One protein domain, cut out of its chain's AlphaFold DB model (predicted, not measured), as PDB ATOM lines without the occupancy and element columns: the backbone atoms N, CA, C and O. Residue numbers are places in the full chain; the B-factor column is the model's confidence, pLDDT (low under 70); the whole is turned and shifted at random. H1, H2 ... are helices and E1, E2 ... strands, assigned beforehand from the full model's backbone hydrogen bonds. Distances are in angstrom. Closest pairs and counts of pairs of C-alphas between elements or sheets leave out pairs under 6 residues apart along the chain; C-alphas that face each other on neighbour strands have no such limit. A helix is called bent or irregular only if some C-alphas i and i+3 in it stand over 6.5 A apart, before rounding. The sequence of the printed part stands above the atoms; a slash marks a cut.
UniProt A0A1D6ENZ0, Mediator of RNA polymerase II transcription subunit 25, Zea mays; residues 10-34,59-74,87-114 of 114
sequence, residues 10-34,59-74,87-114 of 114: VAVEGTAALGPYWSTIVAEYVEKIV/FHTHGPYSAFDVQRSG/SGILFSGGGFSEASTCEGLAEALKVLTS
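Overview. This is residues 10 to 34, 59 to 74 and 87 to 114 of the 114 residues of the protein "Mediator of RNA polymerase II transcription subunit 25" of Zea mays (UniProt A0A1D6ENZ0). Two helices of 16 residues each, H1 and H2, stand at opposite sides of the domain with the short strand E1 in the space between them, while a second short strand, E2, lies off to one side of that layer, nearer to H2 than to H1. The strands do not form a sheet with each other, and the loop round Tyr 65 makes one far end of the whole. The 69 printed residues hold, along the chain, E1, H1, E2 and H2; the class is mostly helix. The whole is compact, with a radius of gyration of the C-alphas of 12.5 A and spans of 35 by 31 by 19 A.

Arrangement. H1, residues 19 to 34, and H2, residues 98 to 113, are apart. H1 has a kink of 48 degrees near residue 26, and it is irregular: C-alphas 20 and 23 are 7.4 A apart. E1, residues 10 to 13, is only just apart from H1, their closest C-alphas being 8.5 A from each other. The closest C-alphas of E1 and H2 are those of Ala 11 and Ala 108, 6.8 A apart. E2, residues 70 to 72, comes closest to H2 with the C-alphas of Val 70 and Gly 104, 7.0 A apart. E2 is apart from H1 and from E1, and both strands pair with no named strand. Of the O i to N i+4 pairs, 8 of 12 in H1 and 11 of 12 in H2 are within hydrogen-bond range.

Along the chain. H1 measures 20.0 A from first to last C-alpha and H2 22.8 A, ending with C-alpha 113 at (109.044, -64.201, 157.852). E1 begins with C-alpha 10 at (118.535, -64.640, 147.533) and is 10.1 A long; E2 is 6.4 A long.

Size, cuts and confidence. The C-alphas farthest apart, of Lys 32 and Tyr 65, are 37.2 A from each other. Residues 35 to 58 and 75 to 86 are not printed, leaving gaps of 19.8 A and 15.9 A between C-alphas; the links H1 to E2 and E2 to H2 run across these cuts, and E1 to H1 is a tight link. The mean pLDDT of the printed part is 74.3, with residues 61 to 69 and 93 to 114 under 70.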
ATOM      1  N   VAL A  10     118.442 -64.034 148.860       89.69
ATOM      2  CA  VAL A  10     118.535 -64.640 147.533       89.69
ATOM      3  C   VAL A  10     118.126 -66.098 147.663       89.69
ATOM      4  O   VAL A  10     118.766 -66.866 148.377       89.69
ATOM      5  N   ALA A  11     117.042 -66.469 146.989       87.69
ATOM      6  CA  ALA A  11     116.605 -67.852 146.878       87.69
ATOM      7  C   ALA A  11     117.106 -68.436 145.551       87.69
ATOM      8  O   ALA A  11     116.902 -67.838 144.494       87.69
ATOM      9  N   VAL A  12     117.765 -69.590 145.612       86.19
ATOM     10  CA  VAL A  12     118.383 -70.262 144.466       86.19
ATOM     11  C   VAL A  12     117.838 -71.676 144.359       86.19
ATOM     12  O   VAL A  12     117.847 -72.440 145.324       86.19
ATOM     13  N   GLU A  13     117.402 -72.036 143.161       83.44
ATOM     14  CA  GLU A  13     117.087 -73.419 142.836       83.44
ATOM     15  C   GLU A  13     118.397 -74.194 142.610       83.44
ATOM     16  O   GLU A  13     119.138 -73.929 141.665       83.44
ATOM     17  N   GLY A  14     118.698 -75.158 143.477       82.12
ATOM     18  CA  GLY A  14     119.926 -75.959 143.449       82.12
ATOM     19  C   GLY A  14     119.937 -77.081 142.406       82.12
ATOM     20  O   GLY A  14     120.701 -78.032 142.552       82.12
ATOM     21  N   THR A  15     119.093 -77.036 141.370       80.56
ATOM     22  CA  THR A  15     119.001 -78.124 140.385       80.56
ATOM     23  C   THR A  15     120.214 -78.182 139.461       80.56
ATOM     24  O   THR A  15     120.814 -77.165 139.110       80.56
ATOM     25  N   ALA A  16     120.562 -79.387 138.991       81.88
ATOM     26  CA  ALA A  16     121.694 -79.578 138.078       81.88
ATOM     27  C   ALA A  16     121.577 -78.756 136.776       81.88
ATOM     28  O   ALA A  16     122.590 -78.436 136.157       81.88
ATOM     29  N   ALA A  17     120.356 -78.378 136.378       83.19
ATOM     30  CA  ALA A  17     120.099 -77.541 135.209       83.19
ATOM     31  C   ALA A  17     120.668 -76.117 135.345       83.19
ATOM     32  O   ALA A  17     121.067 -75.529 134.340       83.19
ATOM     33  N   LEU A  18     120.732 -75.572 136.567       85.25
ATOM     34  CA  LEU A  18     121.240 -74.220 136.812       85.25
ATOM     35  C   LEU A  18     122.774 -74.171 136.867       85.25
ATOM     36  O   LEU A  18     123.369 -73.148 136.528       85.25
ATOM     37  N   GLY A  19     123.419 -75.286 137.223       86.19
ATOM     38  CA  GLY A  19     124.869 -75.382 137.425       86.19
ATOM     39  C   GLY A  19     125.725 -74.793 136.291       86.19
ATOM     40  O   GLY A  19     126.577 -73.949 136.577       86.19
ATOM     41  N   PRO A  20     125.498 -75.148 135.008       89.06
ATOM     42  CA  PRO A  20     126.282 -74.618 133.887       89.06
ATOM     43  C   PRO A  20     126.205 -73.094 133.717       89.06
ATOM     44  O   PRO A  20     127.145 -72.488 133.211       89.06
ATOM     45  N   TYR A  21     125.101 -72.474 134.137       89.12
ATOM     46  CA  TYR A  21     124.845 -71.039 133.968       89.12
ATOM     47  C   TYR A  21     125.143 -70.233 135.232       89.12
ATOM     48  O   TYR A  21     125.228 -69.006 135.178       89.12
ATOM     49  N   TRP A  22     125.297 -70.905 136.374       91.56
ATOM     50  CA  TRP A  22     125.334 -70.265 137.682       91.56
ATOM     51  C   TRP A  22     126.470 -69.255 137.835       91.56
ATOM     52  O   TRP A  22     126.242 -68.138 138.288       91.56
ATOM     53  N   SER A  23     127.678 -69.609 137.390       89.81
ATOM     54  CA  SER A  23     128.835 -68.705 137.445       89.81
ATOM     55  C   SER A  23     128.576 -67.389 136.700       89.81
ATOM     56  O   SER A  23     128.877 -66.313 137.217       89.81
ATOM     57  N   THR A  24     127.948 -67.461 135.523       93.19
ATOM     58  CA  THR A  24     127.543 -66.287 134.742       93.19
ATOM     59  C   THR A  24     126.423 -65.515 135.428       93.19
ATOM     60  O   THR A  24     126.496 -64.294 135.508       93.19
ATOM     61  N   ILE A  25     125.405 -66.198 135.960       92.19
ATOM     62  CA  ILE A  25     124.288 -65.554 136.668       92.19
ATOM     63  C   ILE A  25     124.795 -64.761 137.881       92.19
ATOM     64  O   ILE A  25     124.385 -63.616 138.090       92.19
ATOM     65  N   VAL A  26     125.717 -65.343 138.652       92.69
ATOM     66  CA  VAL A  26     126.306 -64.688 139.823       92.69
ATOM     67  C   VAL A  26     127.097 -63.450 139.414       92.69
ATOM     68  O   VAL A  26     126.791 -62.365 139.906       92.69
ATOM     69  N   ALA A  27     128.054 -63.590 138.495       90.88
ATOM     70  CA  ALA A  27     128.933 -62.490 138.097       90.88
ATOM     71  C   ALA A  27     128.179 -61.359 137.371       90.88
ATOM     72  O   ALA A  27     128.400 -60.172 137.628       90.88
ATOM     73  N   GLU A  28     127.258 -61.707 136.469       92.25
ATOM     74  CA  GLU A  28     126.605 -60.720 135.609       92.25
ATOM     75  C   GLU A  28     125.384 -60.057 136.240       92.25
ATOM     76  O   GLU A  28     125.051 -58.936 135.842       92.25
ATOM     77  N   TYR A  29     124.743 -60.699 137.224       92.00
ATOM     78  CA  TYR A  29     123.494 -60.215 137.812       92.00
ATOM     79  C   TYR A  29     123.538 -60.159 139.336       92.00
ATOM     80  O   TYR A  29     123.429 -59.069 139.898       92.00
ATOM     81  N   VAL A  30     123.683 -61.302 140.014       91.88
ATOM     82  CA  VAL A  30     123.465 -61.382 141.472       91.88
ATOM     83  C   VAL A  30     124.466 -60.513 142.225       91.88
ATOM     84  O   VAL A  30     124.065 -59.719 143.071       91.88
ATOM     85  N   GLU A  31     125.750 -60.583 141.876       91.31
ATOM     86  CA  GLU A  31     126.786 -59.764 142.501       91.31
ATOM     87  C   GLU A  31     126.507 -58.267 142.313       91.31
ATOM     88  O   GLU A  31     126.599 -57.489 143.263       91.31
ATOM     89  N   LYS A  32     126.088 -57.855 141.111       90.94
ATOM     90  CA  LYS A  32     125.754 -56.452 140.820       90.94
ATOM     91  C   LYS A  32     124.537 -55.987 141.621       90.94
ATOM     92  O   LYS A  32     124.544 -54.870 142.135       90.94
ATOM     93  N   ILE A  33     123.517 -56.837 141.767       90.25
ATOM     94  CA  ILE A  33     122.320 -56.560 142.576       90.25
ATOM     95  C   ILE A  33     122.698 -56.402 144.049       90.25
ATOM     96  O   ILE A  33     122.316 -55.409 144.662       90.25
ATOM     97  N   VAL A  34     123.480 -57.334 144.600       88.88
ATOM     98  CA  VAL A  34     123.913 -57.316 146.006       88.88
ATOM     99  C   VAL A  34     124.755 -56.078 146.286       88.88
ATOM    100  O   VAL A  34     124.454 -55.323 147.206       88.88
ATOM    101  N   PHE A  59     117.281 -74.401 147.557       79.69
ATOM    102  CA  PHE A  59     116.314 -75.491 147.620       79.69
ATOM    103  C   PHE A  59     116.533 -76.455 146.460       79.69
ATOM    104  O   PHE A  59     116.743 -76.040 145.320       79.69
ATOM    105  N   HIS A  60     116.479 -77.749 146.756       74.25
ATOM    106  CA  HIS A  60     116.618 -78.801 145.759       74.25
ATOM    107  C   HIS A  60     115.261 -79.418 145.457       74.25
ATOM    108  O   HIS A  60     114.496 -79.744 146.365       74.25
ATOM    109  N   THR A  61     114.980 -79.612 144.171       65.25
ATOM    110  CA  THR A  61     113.844 -80.416 143.732       65.25
ATOM    111  C   THR A  61     114.362 -81.804 143.379       65.25
ATOM    112  O   THR A  61     115.064 -82.039 142.391       65.25
ATOM    113  N   HIS A  62     114.047 -82.758 144.239       61.75
ATOM    114  CA  HIS A  62     114.239 -84.162 143.937       61.75
ATOM    115  C   HIS A  62     112.873 -84.777 143.607       61.75
ATOM    116  O   HIS A  62     111.831 -84.202 143.917       61.75
ATOM    117  N   GLY A  63     112.870 -85.907 142.895       54.97
ATOM    118  CA  GLY A  63     111.639 -86.566 142.447       54.97
ATOM    119  C   GLY A  63     110.663 -86.895 143.594       54.97
ATOM    120  O   GLY A  63     111.011 -86.731 144.761       54.97
ATOM    121  N   PRO A  64     109.467 -87.432 143.289       52.19
ATOM    122  CA  PRO A  64     108.308 -87.533 144.200       52.19
ATOM    123  C   PRO A  64     108.507 -88.330 145.509       52.19
ATOM    124  O   PRO A  64     107.564 -88.483 146.278       52.19
ATOM    125  N   TYR A  65     109.711 -88.842 145.769       52.50
ATOM    126  CA  TYR A  65     110.072 -89.650 146.936       52.50
ATOM    127  C   TYR A  65     111.264 -89.108 147.733       52.50
ATOM    128  O   TYR A  65     111.734 -89.779 148.647       52.50
ATOM    129  N   SER A  66     111.784 -87.930 147.395       53.78
ATOM    130  CA  SER A  66     112.910 -87.336 148.106       53.78
ATOM    131  C   SER A  66     112.452 -86.116 148.879       53.78
ATOM    132  O   SER A  66     111.756 -85.261 148.336       53.78
ATOM    133  N   ALA A  67     112.873 -86.032 150.139       54.81
ATOM    134  CA  ALA A  67     112.698 -84.827 150.926       54.81
ATOM    135  C   ALA A  67     113.337 -83.640 150.190       54.81
ATOM    136  O   ALA A  67     114.398 -83.768 149.572       54.81
ATOM    137  N   PHE A  68     112.655 -82.502 150.231       58.62
ATOM    138  CA  PHE A  68     113.207 -81.228 149.808       58.62
ATOM    139  C   PHE A  68     114.341 -80.849 150.754       58.62
ATOM    140  O   PHE A  68     114.087 -80.528 151.914       58.62
ATOM    141  N   ASP A  69     115.581 -80.864 150.269       66.88
ATOM    142  CA  ASP A  69     116.700 -80.314 151.030       66.88
ATOM    143  C   ASP A  69     116.751 -78.801 150.803       66.88
ATOM    144  O   ASP A  69     117.292 -78.300 149.808       66.88
ATOM    145  N   VAL A  70     116.116 -78.074 151.727       73.25
ATOM    146  CA  VAL A  70     116.221 -76.618 151.839       73.25
ATOM    147  C   VAL A  70     117.403 -76.299 152.747       73.25
ATOM    148  O   VAL A  70     117.334 -76.442 153.967       73.25
ATOM    149  N   GLN A  71     118.488 -75.825 152.149       79.00
ATOM    150  CA  GLN A  71     119.663 -75.347 152.858       79.00
ATOM    151  C   GLN A  71     119.573 -73.830 153.035       79.00
ATOM    152  O   GLN A  71     119.335 -73.084 152.086       79.00
ATOM    153  N   ARG A  72     119.767 -73.361 154.267       80.62
ATOM    154  CA  ARG A  72     119.641 -71.946 154.639       80.62
ATOM    155  C   ARG A  72     120.956 -71.466 155.231       80.62
ATOM    156  O   ARG A  72     121.537 -72.157 156.070       80.62
ATOM    157  N   SER A  73     121.419 -70.293 154.816       84.12
ATOM    158  CA  SER A  73     122.488 -69.591 155.523       84.12
ATOM    159  C   SER A  73     121.929 -68.846 156.740       84.12
ATOM    160  O   SER A  73     120.723 -68.632 156.862       84.12
ATOM    161  N   GLY A  74     122.820 -68.407 157.629       85.88
ATOM    162  CA  GLY A  74     122.496 -67.329 158.563       85.88
ATOM    163  C   GLY A  74     122.468 -65.968 157.861       85.88
ATOM    164  O   GLY A  74     122.872 -65.850 156.698       85.88
ATOM    165  N   SER A  87     129.071 -68.971 145.542       88.69
ATOM    166  CA  SER A  87     130.044 -69.779 144.792       88.69
ATOM    167  C   SER A  87     130.092 -71.250 145.230       88.69
ATOM    168  O   SER A  87     130.445 -72.114 144.434       88.69
ATOM    169  N   GLY A  88     129.724 -71.532 146.484       86.94
ATOM    170  CA  GLY A  88     129.777 -72.861 147.093       86.94
ATOM    171  C   GLY A  88     128.513 -73.703 146.917       86.94
ATOM    172  O   GLY A  88     128.427 -74.774 147.516       86.94
ATOM    173  N   ILE A  89     127.528 -73.237 146.142       87.50
ATOM    174  CA  ILE A  89     126.288 -73.985 145.915       87.50
ATOM    175  C   ILE A  89     126.594 -75.280 145.163       87.50
ATOM    176  O   ILE A  89     127.178 -75.273 144.077       87.50
ATOM    177  N   LEU A  90     126.157 -76.398 145.738       83.38
ATOM    178  CA  LEU A  90     126.216 -77.696 145.090       83.38
ATOM    179  C   LEU A  90     124.958 -77.889 144.239       83.38
ATOM    180  O   LEU A  90     123.866 -78.016 144.776       83.38
ATOM    181  N   PHE A  91     125.111 -77.933 142.918       84.00
ATOM    182  CA  PHE A  91     123.989 -78.191 142.013       84.00
ATOM    183  C   PHE A  91     123.780 -79.690 141.837       84.00
ATOM    184  O   PHE A  91     124.680 -80.408 141.394       84.00
ATOM    185  N   SER A  92     122.591 -80.173 142.185       78.25
ATOM    186  CA  SER A  92     122.256 -81.594 142.147       78.25
ATOM    187  C   SER A  92     120.762 -81.828 141.921       78.25
ATOM    188  O   SER A  92     119.943 -80.919 142.024       78.25
ATOM    189  N   GLY A  93     120.388 -83.062 141.580       69.12
ATOM    190  CA  GLY A  93     118.988 -83.402 141.320       69.12
ATOM    191  C   GLY A  93     118.451 -82.849 139.995       69.12
ATOM    192  O   GLY A  93     119.180 -82.291 139.173       69.12
ATOM    193  N   GLY A  94     117.159 -83.070 139.769       61.91
ATOM    194  CA  GLY A  94     116.482 -82.752 138.516       61.91
ATOM    195  C   GLY A  94     115.179 -83.532 138.382       61.91
ATOM    196  O   GLY A  94     115.184 -84.751 138.209       61.91
ATOM    197  N   GLY A  95     114.059 -82.823 138.467       54.72
ATOM    198  CA  GLY A  95     112.727 -83.375 138.263       54.72
ATOM    199  C   GLY A  95     111.741 -82.253 137.967       54.72
ATOM    200  O   GLY A  95     111.573 -81.346 138.774       54.72
ATOM    201  N   PHE A  96     111.106 -82.310 136.797       52.44
ATOM    202  CA  PHE A  96     110.088 -81.348 136.385       52.44
ATOM    203  C   PHE A  96     108.824 -81.551 137.220       52.44
ATOM    204  O   PHE A  96     108.050 -82.477 136.982       52.44
ATOM    205  N   SER A  97     108.625 -80.694 138.212       59.53
ATOM    206  CA  SER A  97     107.383 -80.605 138.968       59.53
ATOM    207  C   SER A  97     107.186 -79.146 139.374       59.53
ATOM    208  O   SER A  97     107.954 -78.604 140.150       59.53
ATOM    209  N   GLU A  98     106.167 -78.466 138.851       59.88
ATOM    210  CA  GLU A  98     105.868 -77.082 139.266       59.88
ATOM    211  C   GLU A  98     105.528 -76.998 140.768       59.88
ATOM    212  O   GLU A  98     105.783 -75.988 141.425       59.88
ATOM    213  N   ALA A  99     105.008 -78.091 141.342       58.72
ATOM    214  CA  ALA A  99     104.705 -78.189 142.765       58.72
ATOM    215  C   ALA A  99     105.968 -78.116 143.641       58.72
ATOM    216  O   ALA A  99     105.926 -77.524 144.718       58.72
ATOM    217  N   SER A 100     107.099 -78.652 143.166       57.47
ATOM    218  CA  SER A 100     108.356 -78.663 143.918       57.47
ATOM    219  C   SER A 100     109.022 -77.279 143.965       57.47
ATOM    220  O   SER A 100     109.626 -76.919 144.975       57.47
ATOM    221  N   THR A 101     108.821 -76.443 142.942       62.41
ATOM    222  CA  THR A 101     109.228 -75.027 142.958       62.41
ATOM    223  C   THR A 101     108.401 -74.203 143.950       62.41
ATOM    224  O   THR A 101     108.959 -73.418 144.717       62.41
ATOM    225  N   CYS A 102     107.076 -74.394 143.971       62.53
ATOM    226  CA  CYS A 102     106.183 -73.682 144.891       62.53
ATOM    227  C   CYS A 102     106.468 -74.019 146.362       62.53
ATOM    228  O   CYS A 102     106.462 -73.125 147.208       62.53
ATOM    229  N   GLU A 103     106.747 -75.286 146.671       64.81
ATOM    230  CA  GLU A 103     107.076 -75.732 148.029       64.81
ATOM    231  C   GLU A 103     108.451 -75.221 148.488       64.81
ATOM    232  O   GLU A 103     108.561 -74.659 149.580       64.81
ATOM    233  N   GLY A 104     109.473 -75.301 147.626       62.31
ATOM    234  CA  GLY A 104     110.800 -74.741 147.908       62.31
ATOM    235  C   GLY A 104     110.763 -73.230 148.167       62.31
ATOM    236  O   GLY A 104     111.385 -72.740 149.112       62.31
ATOM    237  N   LEU A 105     109.963 -72.493 147.390       64.25
ATOM    238  CA  LEU A 105     109.759 -71.058 147.587       64.25
ATOM    239  C   LEU A 105     108.967 -70.749 148.867       64.25
ATOM    240  O   LEU A 105     109.303 -69.800 149.571       64.25
ATOM    241  N   ALA A 106     107.939 -71.539 149.198       67.56
ATOM    242  CA  ALA A 106     107.170 -71.371 150.431       67.56
ATOM    243  C   ALA A 106     108.035 -71.606 151.679       67.56
ATOM    244  O   ALA A 106     107.943 -70.853 152.649       67.56
ATOM    245  N   GLU A 107     108.920 -72.602 151.645       64.75
ATOM    246  CA  GLU A 107     109.897 -72.825 152.707       64.75
ATOM    247  C   GLU A 107     110.947 -71.713 152.771       64.75
ATOM    248  O   GLU A 107     111.324 -71.317 153.870       64.75
ATOM    249  N   ALA A 108     111.395 -71.159 151.641       62.59
ATOM    250  CA  ALA A 108     112.276 -69.989 151.637       62.59
ATOM    251  C   ALA A 108     111.587 -68.745 152.228       62.59
ATOM    252  O   ALA A 108     112.179 -68.024 153.029       62.59
ATOM    253  N   LEU A 109     110.312 -68.526 151.892       65.00
ATOM    254  CA  LEU A 109     109.498 -67.430 152.421       65.00
ATOM    255  C   LEU A 109     109.295 -67.537 153.931       65.00
ATOM    256  O   LEU A 109     109.374 -66.518 154.609       65.00
ATOM    257  N   LYS A 110     109.113 -68.746 154.479       64.38
ATOM    258  CA  LYS A 110     109.007 -68.938 155.936       64.38
ATOM    259  C   LYS A 110     110.233 -68.422 156.688       64.38
ATOM    260  O   LYS A 110     110.058 -67.845 157.752       64.38
ATOM    261  N   VAL A 111     111.435 -68.582 156.128       57.03
ATOM    262  CA  VAL A 111     112.694 -68.052 156.702       57.03
ATOM    263  C   VAL A 111     112.711 -66.538 156.721       57.03
ATOM    264  O   VAL A 111     113.227 -65.926 157.645       57.03
ATOM    265  N   LEU A 112     112.162 -65.935 155.674       54.50
ATOM    266  CA  LEU A 112     112.110 -64.489 155.527       54.50
ATOM    267  C   LEU A 112     111.111 -63.861 156.511       54.50
ATOM    268  O   LEU A 112     111.233 -62.691 156.852       54.50
ATOM    269  N   THR A 113     110.122 -64.640 156.956       52.41
ATOM    270  CA  THR A 113     109.044 -64.201 157.852       52.41
ATOM    271  C   THR A 113     109.187 -64.657 159.309       52.41
ATOM    272  O   THR A 113     108.314 -64.316 160.108       52.41
ATOM    273  N   SER A 114     110.206 -65.459 159.648       47.41
ATOM    274  CA  SER A 114     110.399 -66.046 160.989       47.41
ATOM    275  C   SER A 114     111.195 -65.164 161.937       47.41
ATOM    276  O   SER A 114     112.249 -64.667 161.484       47.41
TER     277      SER A 114